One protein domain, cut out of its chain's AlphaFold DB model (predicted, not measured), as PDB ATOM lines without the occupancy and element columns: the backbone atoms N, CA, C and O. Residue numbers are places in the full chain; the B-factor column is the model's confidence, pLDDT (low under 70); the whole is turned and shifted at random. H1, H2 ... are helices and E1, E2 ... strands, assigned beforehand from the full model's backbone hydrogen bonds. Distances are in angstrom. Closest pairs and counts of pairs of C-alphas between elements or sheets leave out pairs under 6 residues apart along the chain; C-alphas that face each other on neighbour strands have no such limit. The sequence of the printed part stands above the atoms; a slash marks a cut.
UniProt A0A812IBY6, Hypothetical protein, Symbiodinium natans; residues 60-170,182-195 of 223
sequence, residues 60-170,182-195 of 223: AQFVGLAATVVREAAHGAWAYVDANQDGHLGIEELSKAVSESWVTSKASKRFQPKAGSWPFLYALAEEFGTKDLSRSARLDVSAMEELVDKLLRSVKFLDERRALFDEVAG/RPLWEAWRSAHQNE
ATOM      1  N   ALA A  60     170.910 183.309 127.334       90.56
ATOM      2  CA  ALA A  60     171.209 184.397 128.271       90.56
ATOM      3  C   ALA A  60     171.003 185.803 127.667       90.56
ATOM      4  O   ALA A  60     170.498 186.704 128.343       90.56
ATOM      5  N   GLN A  61     171.352 185.991 126.391       92.62
ATOM      6  CA  GLN A  61     171.135 187.255 125.684       92.62
ATOM      7  C   GLN A  61     169.644 187.476 125.409       92.62
ATOM      8  O   GLN A  61     169.141 188.585 125.605       92.62
ATOM      9  N   PHE A  62     168.917 186.424 125.028       92.69
ATOM     10  CA  PHE A  62     167.465 186.478 124.858       92.69
ATOM     11  C   PHE A  62     166.736 186.777 126.176       92.69
ATOM     12  O   PHE A  62     165.823 187.599 126.189       92.69
ATOM     13  N   VAL A  63     167.167 186.198 127.305       93.75
ATOM     14  CA  VAL A  63     166.634 186.523 128.640       93.75
ATOM     15  C   VAL A  63     166.821 188.006 128.952       93.75
ATOM     16  O   VAL A  63     165.889 188.654 129.436       93.75
ATOM     17  N   GLY A  64     168.003 188.554 128.654       94.50
ATOM     18  CA  GLY A  64     168.285 189.981 128.805       94.50
ATOM     19  C   GLY A  64     167.340 190.850 127.973       94.50
ATOM     20  O   GLY A  64     166.750 191.793 128.500       94.50
ATOM     21  N   LEU A  65     167.131 190.495 126.701       94.88
ATOM     22  CA  LEU A  65     166.179 191.182 125.826       94.88
ATOM     23  C   LEU A  65     164.746 191.102 126.366       94.88
ATOM     24  O   LEU A  65     164.080 192.131 126.469       94.88
ATOM     25  N   ALA A  66     164.283 189.904 126.730       94.88
ATOM     26  CA  ALA A  66     162.938 189.669 127.247       94.88
ATOM     27  C   ALA A  66     162.657 190.533 128.485       94.88
ATOM     28  O   ALA A  66     161.610 191.172 128.578       94.88
ATOM     29  N   ALA A  67     163.615 190.618 129.412       95.56
ATOM     30  CA  ALA A  67     163.487 191.471 130.589       95.56
ATOM     31  C   ALA A  67     163.418 192.964 130.227       95.56
ATOM     32  O   ALA A  67     162.611 193.696 130.801       95.56
ATOM     33  N   THR A  68     164.231 193.416 129.268       95.25
ATOM     34  CA  THR A  68     164.228 194.810 128.799       95.25
ATOM     35  C   THR A  68     162.891 195.188 128.166       95.25
ATOM     36  O   THR A  68     162.282 196.168 128.591       95.25
ATOM     37  N   VAL A  69     162.369 194.388 127.229       94.88
ATOM     38  CA  VAL A  69     161.105 194.719 126.545       94.88
ATOM     39  C   VAL A  69     159.902 194.689 127.487       94.88
ATOM     40  O   VAL A  69     158.973 195.478 127.319       94.88
ATOM     41  N   VAL A  70     159.913 193.816 128.500       94.94
ATOM     42  CA  VAL A  70     158.868 193.769 129.533       94.94
ATOM     43  C   VAL A  70     158.910 195.023 130.399       94.94
ATOM     44  O   VAL A  70     157.858 195.608 130.641       94.94
ATOM     45  N   ARG A  71     160.097 195.476 130.824       94.88
ATOM     46  CA  ARG A  71     160.243 196.731 131.582       94.88
ATOM     47  C   ARG A  71     159.773 197.935 130.774       94.88
ATOM     48  O   ARG A  71     158.960 198.717 131.254       94.88
ATOM     49  N   GLU A  72     160.199 198.050 129.519       92.75
ATOM     50  CA  GLU A  72     159.743 199.122 128.625       92.75
ATOM     51  C   GLU A  72     158.221 199.101 128.423       92.75
ATOM     52  O   GLU A  72     157.565 200.145 128.435       92.75
ATOM     53  N   ALA A  73     157.637 197.910 128.270       92.56
ATOM     54  CA  ALA A  73     156.196 197.756 128.141       92.56
ATOM     55  C   ALA A  73     155.448 198.122 129.428       92.56
ATOM     56  O   ALA A  73     154.406 198.773 129.343       92.56
ATOM     57  N   ALA A  74     155.993 197.773 130.595       93.12
ATOM     58  CA  ALA A  74     155.451 198.158 131.892       93.12
ATOM     59  C   ALA A  74     155.432 199.681 132.047       93.12
ATOM     60  O   ALA A  74     154.374 200.252 132.303       93.12
ATOM     61  N   HIS A  75     156.555 200.352 131.772       91.94
ATOM     62  CA  HIS A  75     156.623 201.814 131.780       91.94
ATOM     63  C   HIS A  75     155.625 202.443 130.806       91.94
ATOM     64  O   HIS A  75     154.933 203.394 131.160       91.94
ATOM     65  N   GLY A  76     155.504 201.898 129.592       91.00
ATOM     66  CA  GLY A  76     154.524 202.364 128.615       91.00
ATOM     67  C   GLY A  76     153.074 202.169 129.073       91.00
ATOM     68  O   GLY A  76     152.222 203.015 128.791       91.00
ATOM     69  N   ALA A  77     152.782 201.080 129.787       91.62
ATOM     70  CA  ALA A  77     151.471 200.817 130.369       91.62
ATOM     71  C   ALA A  77     151.180 201.752 131.550       91.62
ATOM     72  O   ALA A  77     150.080 202.287 131.642       91.62
ATOM     73  N   TRP A  78     152.157 202.007 132.420       90.50
ATOM     74  CA  TRP A  78     151.994 202.918 133.551       90.50
ATOM     75  C   TRP A  78     151.881 204.365 133.111       90.50
ATOM     76  O   TRP A  78     151.010 205.051 133.615       90.50
ATOM     77  N   ALA A  79     152.649 204.806 132.114       90.06
ATOM     78  CA  ALA A  79     152.485 206.130 131.517       90.06
ATOM     79  C   ALA A  79     151.117 206.299 130.831       90.06
ATOM     80  O   ALA A  79     150.603 207.408 130.726       90.06
ATOM     81  N   TYR A  80     150.521 205.206 130.344       89.88
ATOM     82  CA  TYR A  80     149.149 205.221 129.837       89.88
ATOM     83  C   TYR A  80     148.114 205.343 130.969       89.88
ATOM     84  O   TYR A  80     147.102 206.019 130.787       89.88
ATOM     85  N   VAL A  81     148.361 204.716 132.122       90.88
ATOM     86  CA  VAL A  81     147.486 204.819 133.299       90.88
ATOM     87  C   VAL A  81     147.641 206.180 133.991       90.88
ATOM     88  O   VAL A  81     146.624 206.795 134.292       90.88
ATOM     89  N   ASP A  82     148.867 206.673 134.184       91.50
ATOM     90  CA  ASP A  82     149.216 207.976 134.774       91.50
ATOM     91  C   ASP A  82     148.828 209.132 133.836       91.50
ATOM     92  O   ASP A  82     149.654 209.810 133.220       91.50
ATOM     93  N   ALA A  83     147.522 209.331 133.672       84.88
ATOM     94  CA  ALA A  83     146.970 210.302 132.741       84.88
ATOM     95  C   ALA A  83     147.302 211.749 133.139       84.88
ATOM     96  O   ALA A  83     147.220 212.643 132.291       84.88
ATOM     97  N   ASN A  84     147.625 211.988 134.413       89.06
ATOM     98  CA  ASN A  84     147.942 213.308 134.946       89.06
ATOM     99  C   ASN A  84     149.462 213.577 135.064       89.06
ATOM    100  O   ASN A  84     149.841 214.739 135.223       89.06
ATOM    101  N   GLN A  85     150.305 212.548 134.900       88.75
ATOM    102  CA  GLN A  85     151.772 212.602 134.957       88.75
ATOM    103  C   GLN A  85     152.326 213.070 136.314       88.75
ATOM    104  O   GLN A  85     153.381 213.708 136.367       88.75
ATOM    105  N   ASP A  86     151.626 212.785 137.415       89.75
ATOM    106  CA  ASP A  86     152.066 213.120 138.774       89.75
ATOM    107  C   ASP A  86     152.992 212.055 139.382       89.75
ATOM    108  O   ASP A  86     153.470 212.236 140.505       89.75
ATOM    109  N   GLY A  87     153.294 210.978 138.644       87.69
ATOM    110  CA  GLY A  87     154.159 209.891 139.101       87.69
ATOM    111  C   GLY A  87     153.485 208.963 140.114       87.69
ATOM    112  O   GLY A  87     154.149 208.098 140.699       87.69
ATOM    113  N   HIS A  88     152.177 209.119 140.326       89.31
ATOM    114  CA  HIS A  88     151.386 208.304 141.227       89.31
ATOM    115  C   HIS A  88     150.167 207.722 140.516       89.31
ATOM    116  O   HIS A  88     149.221 208.419 140.181       89.31
ATOM    117  N   LEU A  89     150.118 206.398 140.403       89.00
ATOM    118  CA  LEU A  89     148.965 205.714 139.833       89.00
ATOM    119  C   LEU A  89     147.820 205.699 140.849       89.00
ATOM    120  O   LEU A  89     147.957 205.154 141.953       89.00
ATOM    121  N   GLY A  90     146.690 206.293 140.472       89.62
ATOM    122  CA  GLY A  90     145.433 206.242 141.209       89.62
ATOM    123  C   GLY A  90     144.517 205.095 140.769       89.62
ATOM    124  O   GLY A  90     144.552 204.614 139.635       89.62
ATOM    125  N   ILE A  91     143.620 204.672 141.662       89.31
ATOM    126  CA  ILE A  91     142.607 203.656 141.338       89.31
ATOM    127  C   ILE A  91     141.579 204.168 140.314       89.31
ATOM    128  O   ILE A  91     141.066 203.391 139.508       89.31
ATOM    129  N   GLU A  92     141.285 205.470 140.305       89.69
ATOM    130  CA  GLU A  92     140.420 206.113 139.312       89.69
ATOM    131  C   GLU A  92     141.050 206.099 137.916       89.69
ATOM    132  O   GLU A  92     140.359 205.858 136.926       89.69
ATOM    133  N   GLU A  93     142.360 206.307 137.840       92.25
ATOM    134  CA  GLU A  93     143.136 206.254 136.603       92.25
ATOM    135  C   GLU A  93     143.198 204.840 136.044       92.25
ATOM    136  O   GLU A  93     142.892 204.622 134.870       92.25
ATOM    137  N   LEU A  94     143.464 203.855 136.909       92.44
ATOM    138  CA  LEU A  94     143.366 202.451 136.528       92.44
ATOM    139  C   LEU A  94     141.944 202.107 136.065       92.44
ATOM    140  O   LEU A  94     141.769 201.444 135.047       92.44
ATOM    141  N   SER A  95     140.914 202.582 136.771       91.44
ATOM    142  CA  SER A  95     139.515 202.346 136.389       91.44
ATOM    143  C   SER A  95     139.196 202.926 135.016       91.44
ATOM    144  O   SER A  95     138.522 202.270 134.219       91.44
ATOM    145  N   LYS A  96     139.713 204.121 134.719       92.19
ATOM    146  CA  LYS A  96     139.587 204.757 133.409       92.19
ATOM    147  C   LYS A  96     140.280 203.921 132.329       92.19
ATOM    148  O   LYS A  96     139.605 203.508 131.389       92.19
ATOM    149  N   ALA A  97     141.555 203.579 132.509       92.69
ATOM    150  CA  ALA A  97     142.326 202.768 131.563       92.69
ATOM    151  C   ALA A  97     141.678 201.395 131.291       92.69
ATOM    152  O   ALA A  97     141.570 200.948 130.146       92.69
ATOM    153  N   VAL A  98     141.172 200.731 132.335       92.50
ATOM    154  CA  VAL A  98     140.453 199.456 132.201       92.50
ATOM    155  C   VAL A  98     139.130 199.652 131.464       92.50
ATOM    156  O   VAL A  98     138.794 198.840 130.608       92.50
ATOM    157  N   SER A  99     138.381 200.720 131.753       91.69
ATOM    158  CA  SER A  99     137.115 201.004 131.065       91.69
ATOM    159  C   SER A  99     137.300 201.281 129.571       91.69
ATOM    160  O   SER A  99     136.518 200.777 128.770       91.69
ATOM    161  N   GLU A 100     138.365 201.991 129.194       92.19
ATOM    162  CA  GLU A 100     138.739 202.258 127.798       92.19
ATOM    163  C   GLU A 100     139.165 200.982 127.060       92.19
ATOM    164  O   GLU A 100     138.979 200.870 125.852       92.19
ATOM    165  N   SER A 101     139.670 199.993 127.798       91.06
ATOM    166  CA  SER A 101     140.045 198.679 127.267       91.06
ATOM    167  C   SER A 101     138.841 197.744 127.064       91.06
ATOM    168  O   SER A 101     138.990 196.664 126.497       91.06
ATOM    169  N   TRP A 102     137.638 198.095 127.531       89.38
ATOM    170  CA  TRP A 102     136.435 197.289 127.303       89.38
ATOM    171  C   TRP A 102     135.704 197.739 126.039       89.38
ATOM    172  O   TRP A 102     134.996 198.745 126.032       89.38
ATOM    173  N   VAL A 103     135.766 196.919 124.993       84.62
ATOM    174  CA  VAL A 103     134.985 197.123 123.773       84.62
ATOM    175  C   VAL A 103     133.650 196.400 123.909       84.62
ATOM    176  O   VAL A 103     133.584 195.193 124.159       84.62
ATOM    177  N   THR A 104     132.560 197.156 123.771       79.00
ATOM    178  CA  THR A 104     131.195 196.619 123.820       79.00
ATOM    179  C   THR A 104     130.594 196.664 122.423       79.00
ATOM    180  O   THR A 104     130.382 197.739 121.867       79.00
ATOM    181  N   SER A 105     130.300 195.494 121.863       73.75
ATOM    182  CA  SER A 105     129.496 195.348 120.650       73.75
ATOM    183  C   SER A 105     128.108 194.800 121.001       73.75
ATOM    184  O   SER A 105     127.884 194.317 122.110       73.75
ATOM    185  N   LYS A 106     127.164 194.834 120.048       67.75
ATOM    186  CA  LYS A 106     125.809 194.274 120.239       67.75
ATOM    187  C   LYS A 106     125.816 192.785 120.625       67.75
ATOM    188  O   LYS A 106     124.865 192.331 121.247       67.75
ATOM    189  N   ALA A 107     126.863 192.044 120.250       69.44
ATOM    190  CA  ALA A 107     126.960 190.594 120.429       69.44
ATOM    191  C   ALA A 107     127.920 190.166 121.553       69.44
ATOM    192  O   ALA A 107     127.835 189.038 122.029       69.44
ATOM    193  N   SER A 108     128.851 191.027 121.975       76.06
ATOM    194  CA  SER A 108     129.846 190.657 122.983       76.06
ATOM    195  C   SER A 108     130.442 191.862 123.695       76.06
ATOM    196  O   SER A 108     130.596 192.947 123.130       76.06
ATOM    197  N   LYS A 109     130.829 191.636 124.950       83.56
ATOM    198  CA  LYS A 109     131.704 192.526 125.701       83.56
ATOM    199  C   LYS A 109     133.075 191.871 125.766       83.56
ATOM    200  O   LYS A 109     133.194 190.759 126.280       83.56
ATOM    201  N   ARG A 110     134.098 192.547 125.249       86.81
ATOM    202  CA  ARG A 110     135.448 192.001 125.155       86.81
ATOM    203  C   ARG A 110     136.476 192.963 125.726       86.81
ATOM    204  O   ARG A 110     136.411 194.163 125.484       86.81
ATOM    205  N   PHE A 111     137.434 192.412 126.459       88.38
ATOM    206  CA  PHE A 111     138.599 193.154 126.909       88.38
ATOM    207  C   PHE A 111     139.650 193.181 125.789       88.38
ATOM    208  O   PHE A 111     140.105 192.132 125.332       88.38
ATOM    209  N   GLN A 112     139.951 194.379 125.299       88.56
ATOM    210  CA  GLN A 112     140.914 194.698 124.247       88.56
ATOM    211  C   GLN A 112     141.783 195.869 124.730       88.56
ATOM    212  O   GLN A 112     141.530 197.022 124.380       88.56
ATOM    213  N   PRO A 113     142.768 195.599 125.598       87.62
ATOM    214  CA  PRO A 113     143.683 196.628 126.060       87.62
ATOM    215  C   PRO A 113     144.656 197.035 124.949       87.62
ATOM    216  O   PRO A 113     144.780 196.366 123.921       87.62
ATOM    217  N   LYS A 114     145.378 198.137 125.169       86.44
ATOM    218  CA  LYS A 114     146.477 198.551 124.289       86.44
ATOM    219  C   LYS A 114     147.506 197.419 124.154       86.44
ATOM    220  O   LYS A 114     147.770 196.697 125.114       86.44
ATOM    221  N   ALA A 115     148.105 197.306 122.972       83.38
ATOM    222  CA  ALA A 115     149.067 196.258 122.643       83.38
ATOM    223  C   ALA A 115     150.162 196.091 123.716       83.38
ATOM    224  O   ALA A 115     150.882 197.046 124.042       83.38
ATOM    225  N   GLY A 116     150.270 194.885 124.275       84.38
ATOM    226  CA  GLY A 116     151.205 194.543 125.344       84.38
ATOM    227  C   GLY A 116     150.921 195.159 126.722       84.38
ATOM    228  O   GLY A 116     151.786 195.059 127.585       84.38
ATOM    229  N   SER A 117     149.769 195.804 126.968       90.88
ATOM    230  CA  SER A 117     149.455 196.399 128.284       90.88
ATOM    231  C   SER A 117     148.626 195.505 129.214       90.88
ATOM    232  O   SER A 117     148.573 195.771 130.415       90.88
ATOM    233  N   TRP A 118     148.010 194.429 128.702       93.50
ATOM    234  CA  TRP A 118     147.119 193.553 129.482       93.50
ATOM    235  C   TRP A 118     147.767 193.017 130.769       93.50
ATOM    236  O   TRP A 118     147.182 193.220 131.837       93.50
ATOM    237  N   PRO A 119     148.966 192.397 130.732       92.56
ATOM    238  CA  PRO A 119     149.559 191.809 131.933       92.56
ATOM    239  C   PRO A 119     149.841 192.849 133.017       92.56
ATOM    240  O   PRO A 119     149.690 192.569 134.203       92.56
ATOM    241  N   PHE A 120     150.174 194.074 132.613       94.06
ATOM    242  CA  PHE A 120     150.472 195.170 133.530       94.06
ATOM    243  C   PHE A 120     149.207 195.782 134.135       94.06
ATOM    244  O   PHE A 120     149.193 196.087 135.323       94.06
ATOM    245  N   LEU A 121     148.118 195.904 133.364       93.06
ATOM    246  CA  LEU A 121     146.815 196.307 133.908       93.06
ATOM    247  C   LEU A 121     146.285 195.279 134.914       93.06
ATOM    248  O   LEU A 121     145.723 195.660 135.941       93.06
ATOM    249  N   TYR A 122     146.487 193.988 134.636       92.88
ATOM    250  CA  TYR A 122     146.122 192.905 135.548       92.88
ATOM    251  C   TYR A 122     146.944 192.960 136.845       92.88
ATOM    252  O   TYR A 122     146.365 193.019 137.927       92.88
ATOM    253  N   ALA A 123     148.275 193.057 136.741       92.19
ATOM    254  CA  ALA A 123     149.164 193.164 137.900       92.19
ATOM    255  C   ALA A 123     148.866 194.405 138.762       92.19
ATOM    256  O   ALA A 123     148.871 194.322 139.990       92.19
ATOM    257  N   LEU A 124     148.549 195.548 138.139       91.38
ATOM    258  CA  LEU A 124     148.119 196.748 138.860       91.38
ATOM    259  C   LEU A 124     146.810 196.513 139.619       91.38
ATOM    260  O   LEU A 124     146.704 196.893 140.784       91.38
ATOM    261  N   ALA A 125     145.815 195.890 138.984       91.69
ATOM    262  CA  ALA A 125     144.545 195.586 139.637       91.69
ATOM    263  C   ALA A 125     144.739 194.649 140.841       91.69
ATOM    264  O   ALA A 125     144.174 194.905 141.906       91.69
ATOM    265  N   GLU A 126     145.576 193.617 140.716       90.81
ATOM    266  CA  GLU A 126     145.921 192.748 141.845       90.81
ATOM    267  C   GLU A 126     146.607 193.523 142.973       90.81
ATOM    268  O   GLU A 126     146.175 193.434 144.124       90.81
ATOM    269  N   GLU A 127     147.611 194.346 142.656       90.19
ATOM    270  CA  GLU A 127     148.330 195.143 143.652       90.19
ATOM    271  C   GLU A 127     147.379 196.090 144.401       90.19
ATOM    272  O   GLU A 127     147.389 196.121 145.634       90.19
ATOM    273  N   PHE A 128     146.485 196.796 143.700       88.00
ATOM    274  CA  PHE A 128     145.443 197.602 144.344       88.00
ATOM    275  C   PHE A 128     144.494 196.756 145.201       88.00
ATOM    276  O   PHE A 128     144.094 197.198 146.277       88.00
ATOM    277  N   GLY A 129     144.160 195.538 144.770       86.31
ATOM    278  CA  GLY A 129     143.327 194.602 145.529       86.31
ATOM    279  C   GLY A 129     143.935 194.165 146.863       86.31
ATOM    280  O   GLY A 129     143.191 193.843 147.789       86.31
ATOM    281  N   THR A 130     145.265 194.194 146.986       84.44
ATOM    282  CA  THR A 130     145.968 193.860 148.238       84.44
ATOM    283  C   THR A 130     146.126 195.039 149.201       84.44
ATOM    284  O   THR A 130     146.401 194.822 150.384       84.44
ATOM    285  N   LYS A 131     145.942 196.284 148.740       79.19
ATOM    286  CA  LYS A 131     146.091 197.489 149.574       79.19
ATOM    287  C   LYS A 131     144.770 197.903 150.212       79.19
ATOM    288  O   LYS A 131     143.693 197.650 149.683       79.19
ATOM    289  N   ASP A 132     144.839 198.576 151.362       65.00
ATOM    290  CA  ASP A 132     143.649 199.178 151.975       65.00
ATOM    291  C   ASP A 132     143.185 200.367 151.115       65.00
ATOM    292  O   ASP A 132     143.793 201.443 151.111       65.00
ATOM    293  N   LEU A 133     142.118 200.145 150.346       63.69
ATOM    294  CA  LEU A 133     141.561 201.069 149.356       63.69
ATOM    295  C   LEU A 133     140.790 202.224 150.000       63.69
ATOM    296  O   LEU A 133     139.613 202.468 149.723       63.69
ATOM    297  N   SER A 134     141.451 202.991 150.860       61.31
ATOM    298  CA  SER A 134     140.985 204.349 151.125       61.31
ATOM    299  C   SER A 134     140.952 205.146 149.807       61.31
ATOM    300  O   SER A 134     141.700 204.850 148.877       61.31
ATOM    301  N   ARG A 135     140.098 206.176 149.712       59.09
ATOM    302  CA  ARG A 135     139.925 207.044 148.519       59.09
ATOM    303  C   ARG A 135     141.209 207.722 148.001       59.09
ATOM    304  O   ARG A 135     141.152 208.468 147.036       59.09
ATOM    305  N   SER A 136     142.336 207.530 148.675       64.38
ATOM    306  CA  SER A 136     143.634 208.124 148.372       64.38
ATOM    307  C   SER A 136     144.731 207.074 148.200       64.38
ATOM    308  O   SER A 136     145.904 207.409 148.345       64.38
ATOM    309  N   ALA A 137     144.382 205.805 147.954       73.50
ATOM    310  CA  ALA A 137     145.369 204.786 147.623       73.50
ATOM    311  C   ALA A 137     146.083 205.190 146.324       73.50
ATOM    312  O   ALA A 137     145.480 205.223 145.253       73.50
ATOM    313  N   ARG A 138     147.360 205.542 146.462       81.69
ATOM    314  CA  ARG A 138     148.256 205.935 145.379       81.69
ATOM    315  C   ARG A 138     149.428 204.973 145.352       81.69
ATOM    316  O   ARG A 138     149.980 204.645 146.405       81.69
ATOM    317  N   LEU A 139     149.783 204.518 144.161       84.25
ATOM    318  CA  LEU A 139     150.965 203.703 143.928       84.25
ATOM    319  C   LEU A 139     152.034 204.578 143.295       84.25
ATOM    320  O   LEU A 139     151.821 205.131 142.223       84.25
ATOM    321  N   ASP A 140     153.173 204.715 143.960       84.44
ATOM    322  CA  ASP A 140     154.342 205.333 143.343       84.44
ATOM    323  C   ASP A 140     154.825 204.450 142.186       84.44
ATOM    324  O   ASP A 140     154.968 203.236 142.366       84.44
ATOM    325  N   VAL A 141     155.073 205.046 141.019       80.44
ATOM    326  CA  VAL A 141     155.578 204.331 139.838       80.44
ATOM    327  C   VAL A 141     156.884 203.591 140.153       80.44
ATOM    328  O   VAL A 141     157.078 202.473 139.684       80.44
ATOM    329  N   SER A 142     157.742 204.141 141.015       75.00
ATOM    330  CA  SER A 142     158.990 203.482 141.428       75.00
ATOM    331  C   SER A 142     158.762 202.179 142.203       75.00
ATOM    332  O   SER A 142     159.524 201.227 142.048       75.00
ATOM    333  N   ALA A 143     157.681 202.088 142.983       74.25
ATOM    334  CA  ALA A 143     157.300 200.859 143.681       74.25
ATOM    335  C   ALA A 143     156.719 199.801 142.726       74.25
ATOM    336  O   ALA A 143     156.571 198.640 143.105       74.25
ATOM    337  N   MET A 144     156.376 200.182 141.492       81.44
ATOM    338  CA  MET A 144     155.841 199.262 140.490       81.44
ATOM    339  C   MET A 144     156.938 198.449 139.795       81.44
ATOM    340  O   MET A 144     156.640 197.374 139.276       81.44
ATOM    341  N   GLU A 145     158.207 198.868 139.868       86.62
ATOM    342  CA  GLU A 145     159.348 198.040 139.439       86.62
ATOM    343  C   GLU A 145     159.346 196.672 140.133       86.62
ATOM    344  O   GLU A 145     159.614 195.646 139.509       86.62
ATOM    345  N   GLU A 146     158.928 196.621 141.402       89.88
ATOM    346  CA  GLU A 146     158.789 195.360 142.131       89.88
ATOM    347  C   GLU A 146     157.730 194.436 141.512       89.88
ATOM    348  O   GLU A 146     157.864 193.212 141.584       89.88
ATOM    349  N   LEU A 147     156.677 194.982 140.892       89.62
ATOM    350  CA  LEU A 147     155.674 194.187 140.176       89.62
ATOM    351  C   LEU A 147     156.254 193.587 138.898       89.62
ATOM    352  O   LEU A 147     155.958 192.437 138.575       89.62
ATOM    353  N   VAL A 148     157.103 194.337 138.197       92.38
ATOM    354  CA  VAL A 148     157.791 193.837 137.003       92.38
ATOM    355  C   VAL A 148     158.774 192.743 137.384       92.38
ATOM    356  O   VAL A 148     158.767 191.677 136.777       92.38
ATOM    357  N   ASP A 149     159.552 192.936 138.446       93.44
ATOM    358  CA  ASP A 149     160.457 191.905 138.948       93.44
ATOM    359  C   ASP A 149     159.708 190.645 139.414       93.44
ATOM    360  O   ASP A 149     160.177 189.529 139.174       93.44
ATOM    361  N   LYS A 150     158.528 190.788 140.036       91.44
ATOM    362  CA  LYS A 150     157.649 189.649 140.360       91.44
ATOM    363  C   LYS A 150     157.174 188.930 139.096       91.44
ATOM    364  O   LYS A 150     157.236 187.702 139.053       91.44
ATOM    365  N   LEU A 151     156.747 189.667 138.068       91.88
ATOM    366  CA  LEU A 151     156.331 189.101 136.782       91.88
ATOM    367  C   LEU A 151     157.477 188.323 136.122       91.88
ATOM    368  O   LEU A 151     157.287 187.163 135.762       91.88
ATOM    369  N   LEU A 152     158.673 188.915 136.044       94.62
ATOM    370  CA  LEU A 152     159.867 188.308 135.442       94.62
ATOM    371  C   LEU A 152     160.331 187.026 136.156       94.62
ATOM    372  O   LEU A 152     161.029 186.205 135.565       94.62
ATOM    373  N   ARG A 153     159.956 186.853 137.428       95.38
ATOM    374  CA  ARG A 153     160.250 185.657 138.234       95.38
ATOM    375  C   ARG A 153     159.085 184.670 138.297       95.38
ATOM    376  O   ARG A 153     159.229 183.607 138.898       95.38
ATOM    377  N   SER A 154     157.931 185.013 137.729       93.50
ATOM    378  CA  SER A 154     156.763 184.138 137.738       93.50
ATOM    379  C   SER A 154     157.002 182.907 136.862       93.50
ATOM    380  O   SER A 154     157.600 183.005 135.792       93.50
ATOM    381  N   VAL A 155     156.501 181.748 137.298       93.75
ATOM    382  CA  VAL A 155     156.620 180.490 136.535       93.75
ATOM    383  C   VAL A 155     156.026 180.650 135.132       93.75
ATOM    384  O   VAL A 155     156.677 180.301 134.158       93.75
ATOM    385  N   LYS A 156     154.862 181.305 135.022       91.75
ATOM    386  CA  LYS A 156     154.192 181.592 133.744       91.75
ATOM    387  C   LYS A 156     155.093 182.359 132.769       91.75
ATOM    388  O   LYS A 156     155.168 181.995 131.601       91.75
ATOM    389  N   PHE A 157     155.805 183.382 133.250       94.06
ATOM    390  CA  PHE A 157     156.740 184.139 132.416       94.06
ATOM    391  C   PHE A 157     157.970 183.317 132.027       94.06
ATOM    392  O   PHE A 157     158.412 183.387 130.885       94.06
ATOM    393  N   LEU A 158     158.536 182.549 132.962       94.50
ATOM    394  CA  LEU A 158     159.705 181.708 132.691       94.50
ATOM    395  C   LEU A 158     159.390 180.626 131.651       94.50
ATOM    396  O   LEU A 158     160.196 180.408 130.746       94.50
ATOM    397  N   ASP A 159     158.211 180.011 131.751       93.56
ATOM    398  CA  ASP A 159     157.725 179.009 130.804       93.56
ATOM    399  C   ASP A 159     157.477 179.628 129.420       93.56
ATOM    400  O   ASP A 159     157.966 179.101 128.424       93.56
ATOM    401  N   GLU A 160     156.792 180.779 129.344       93.94
ATOM    402  CA  GLU A 160     156.567 181.487 128.073       93.94
ATOM    403  C   GLU A 160     157.887 181.927 127.432       93.94
ATOM    404  O   GLU A 160     158.103 181.707 126.244       93.94
ATOM    405  N   ARG A 161     158.807 182.502 128.212       94.75
ATOM    406  CA  ARG A 161     160.130 182.917 127.733       94.75
ATOM    407  C   ARG A 161     160.896 181.744 127.136       94.75
ATOM    408  O   ARG A 161     161.488 181.897 126.073       94.75
ATOM    409  N   ARG A 162     160.912 180.600 127.819       92.62
ATOM    410  CA  ARG A 162     161.602 179.405 127.331       92.62
ATOM    411  C   ARG A 162     160.949 178.865 126.063       92.62
ATOM    412  O   ARG A 162     161.654 178.619 125.097       92.62
ATOM    413  N   ALA A 163     159.622 178.757 126.045       91.75
ATOM    414  CA  ALA A 163     158.890 178.298 124.868       91.75
ATOM    415  C   ALA A 163     159.164 179.182 123.642       91.75
ATOM    416  O   ALA A 163     159.412 178.661 122.563       91.75
ATOM    417  N   LEU A 164     159.191 180.507 123.816       93.00
ATOM    418  CA  LEU A 164     159.516 181.440 122.734       93.00
ATOM    419  C   LEU A 164     160.975 181.342 122.293       93.00
ATOM    420  O   LEU A 164     161.270 181.497 121.114       93.00
ATOM    421  N   PHE A 165     161.896 181.093 123.224       92.62
ATOM    422  CA  PHE A 165     163.288 180.854 122.866       92.62
ATOM    423  C   PHE A 165     163.427 179.610 121.981       92.62
ATOM    424  O   PHE A 165     164.009 179.690 120.899       92.62
ATOM    425  N   ASP A 166     162.844 178.495 122.423       89.75
ATOM    426  CA  ASP A 166     162.858 177.220 121.706       89.75
ATOM    427  C   ASP A 166     162.167 177.354 120.335       89.75
ATOM    428  O   ASP A 166     162.658 176.841 119.333       89.75
ATOM    429  N   GLU A 167     161.077 178.120 120.260       91.12
ATOM    430  CA  GLU A 167     160.373 178.406 119.010       91.12
ATOM    431  C   GLU A 167     161.236 179.188 118.007       91.12
ATOM    432  O   GLU A 167     161.260 178.857 116.820       91.12
ATOM    433  N   VAL A 168     161.969 180.212 118.462       90.50
ATOM    434  CA  VAL A 168     162.864 180.998 117.593       90.50
ATOM    435  C   VAL A 168     164.077 180.169 117.161       90.50
ATOM    436  O   VAL A 168     164.519 180.273 116.015       90.50
ATOM    437  N   ALA A 169     164.632 179.366 118.069       87.06
ATOM    438  CA  ALA A 169     165.774 178.498 117.791       87.06
ATOM    439  C   ALA A 169     165.412 177.310 116.879       87.06
ATOM    440  O   ALA A 169     166.265 176.846 116.120       87.06
ATOM    441  N   GLY A 170     164.146 176.886 116.890       78.81
ATOM    442  CA  GLY A 170     163.611 175.773 116.111       78.81
ATOM    443  C   GLY A 170     163.763 174.416 116.809       78.81
ATOM    444  O   GLY A 170     164.658 174.201 117.629       78.81
ATOM    445  N   ARG A 182     170.127 185.813 113.305       91.69
ATOM    446  CA  ARG A 182     169.294 186.914 112.799       91.69
ATOM    447  C   ARG A 182     168.206 186.506 111.795       91.69
ATOM    448  O   ARG A 182     167.070 186.942 111.985       91.69
ATOM    449  N   PRO A 183     168.482 185.673 110.775       90.81
ATOM    450  CA  PRO A 183     167.439 185.213 109.861       90.81
ATOM    451  C   PRO A 183     166.311 184.440 110.555       90.81
ATOM    452  O   PRO A 183     165.152 184.629 110.196       90.81
ATOM    453  N   LEU A 184     166.627 183.609 111.557       90.38
ATOM    454  CA  LEU A 184     165.621 182.848 112.312       90.38
ATOM    455  C   LEU A 184     164.700 183.783 113.102       90.38
ATOM    456  O   LEU A 184     163.479 183.677 113.013       90.38
ATOM    457  N   TRP A 185     165.277 184.771 113.786       90.62
ATOM    458  CA  TRP A 185     164.523 185.810 114.489       90.62
ATOM    459  C   TRP A 185     163.619 186.627 113.562       90.62
ATOM    460  O   TRP A 185     162.453 186.865 113.874       90.62
ATOM    461  N   GLU A 186     164.139 187.078 112.418       90.62
ATOM    462  CA  GLU A 186     163.366 187.868 111.453       90.62
ATOM    463  C   GLU A 186     162.227 187.046 110.827       90.62
ATOM    464  O   GLU A 186     161.119 187.566 110.660       90.62
ATOM    465  N   ALA A 187     162.465 185.759 110.545       90.12
ATOM    466  CA  ALA A 187     161.439 184.834 110.071       90.12
ATOM    467  C   ALA A 187     160.341 184.615 111.124       90.12
ATOM    468  O   ALA A 187     159.161 184.809 110.818       90.12
ATOM    469  N   TRP A 188     160.725 184.302 112.367       91.62
ATOM    470  CA  TRP A 188     159.798 184.127 113.490       91.62
ATOM    471  C   TRP A 188     158.943 185.382 113.716       91.62
ATOM    472  O   TRP A 188     157.713 185.300 113.779       91.62
ATOM    473  N   ARG A 189     159.565 186.571 113.736       91.81
ATOM    474  CA  ARG A 189     158.839 187.839 113.902       91.81
ATOM    475  C   ARG A 189     157.856 188.113 112.779       91.81
ATOM    476  O   ARG A 189     156.748 188.569 113.048       91.81
ATOM    477  N   SER A 190     158.257 187.855 111.538       89.31
ATOM    478  CA  SER A 190     157.399 188.077 110.373       89.31
ATOM    479  C   SER A 190     156.163 187.175 110.423       89.31
ATOM    480  O   SER A 190     155.059 187.642 110.149       89.31
ATOM    481  N   ALA A 191     156.321 185.910 110.830       87.38
ATOM    482  CA  ALA A 191     155.202 184.984 111.015       87.38
ATOM    483  C   ALA A 191     154.199 185.504 112.065       87.38
ATOM    484  O   ALA A 191     153.009 185.633 111.776       87.38
ATOM    485  N   HIS A 192     154.687 185.934 113.229       87.00
ATOM    486  CA  HIS A 192     153.840 186.384 114.340       87.00
ATOM    487  C   HIS A 192     153.189 187.763 114.132       87.00
ATOM    488  O   HIS A 192     152.071 188.012 114.598       87.00
ATOM    489  N   GLN A 193     153.852 188.675 113.415       82.69
ATOM    490  CA  GLN A 193     153.241 189.946 113.007       82.69
ATOM    491  C   GLN A 193     152.066 189.709 112.054       82.69
ATOM    492  O   GLN A 193     151.014 190.341 112.187       82.69
ATOM    493  N   ASN A 194     152.225 188.766 111.122       67.88
ATOM    494  CA  ASN A 194     151.180 188.414 110.171       67.88
ATOM    495  C   ASN A 194     149.981 187.770 110.867       67.88
ATOM    496  O   ASN A 194     148.854 188.146 110.556       67.88
ATOM    497  N   GLU A 195     150.193 186.891 111.847       66.12
ATOM    498  CA  GLU A 195     149.119 186.286 112.646       66.12
ATOM    499  C   GLU A 195     148.360 187.309 113.494       66.12
ATOM    500  O   GLU A 195     147.127 187.305 113.514       66.12
TER     501      GLU A 195
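What this domain is: This is residues 60 to 170 and 182 to 195 of the 223 residues of the protein "Hypothetical protein" of Symbiodinium natans (UniProt A0A812IBY6). One long helix, H1, runs through the model, with H4 crossing its middle, H3 meeting it by its first turns, and H2 packed at its last residues, 80 to 81. Near the end where H1 begins, H5 and H6 make a corner, and residues 190 to 195 of H6 stick out; beyond the far end of H2 lies the small hairpin E2 and E3. The printed part has 125 residues, with six named helices and four named strands in the order H1 E1 H2 E2 E3 H3 E4 H4 H5 H6, and the class is mostly helix. The strands form two antiparallel sheets, E1 - E4 and E2 - E3. The whole is only just loose, close to compact, with a radius of gyration of the C-alphas of 16.8 A and spans of 51 by 40 by 25 A.

Where its parts are: Find C-alpha 60 at (171.209, 184.397, 128.271); from there H1, residues 60 to 81, runs 31.7 A to C-alpha 81 at (147.486, 204.819, 133.299). Next come E1, residues 88 to 90, H2, residues 91 to 100, and the hairpin of E2, residues 102 to 104, and E3, residues 109 to 111. H3, residues 118 to 130, is 18.8 A long. E4, residues 138 to 140, leads into H4, residues 141 to 152, 17.2 A long. H5, residues 155 to 169, is 21.0 A long, and H6, residues 182 to 195, runs 20.2 A to C-alpha 195 at (149.119, 186.286, 112.646).

How they stand to each other: Begin at the hub, H1, which touches four helices. Its residues 80 to 81 touch H2, about perpendicular at 81 degrees, with C-alphas of Val 81 and Glu 93 closest at 5.6 A. Its residues 74 to 78 touch residues 120 to 121 of H3, with C-alphas of Ala 74 and Phe 120 closest at 6.0 A. H4 touches H1 at a steep tilt of 41 degrees, opposite ways, with C-alphas of Arg 71 and Val 148 closest at 6.6 A. H5 and H1 only just touch, with 3 pairs of C-alphas within 8 A, the closest Phe 62 and Phe 165 at 7.3 A. H2 touches H3, with C-alphas of Val 98 and Leu 121 closest at 7.3 A. Look at Val 168 and Trp 185, whose C-alphas, 6.0 A apart, are the closest where H5 touches H6; H1 and H6 are apart. Between E1 and E4, N 89 and O 139 are 2.8 A apart, and between E2 and E3, N 103 and O 110 are 2.9 A apart, both within hydrogen-bond range. Every O i to N i+4 pair is within hydrogen-bond range in H1, H2, H3, H5 and H6, and 5 of 8 are in H4.

The domain as a whole: The two C-alphas farthest apart are those of Ser 134 and Pro 183, 52.6 A. Residues 171 to 181 are not printed, and C-alphas 170 and 182 are 12.9 A apart across this cut. Of the links that are printed whole, none is long. The mean pLDDT of the printed part is 87.8; look for values under 70 at residues 106 to 107, 132 to 136 and 194 to 195.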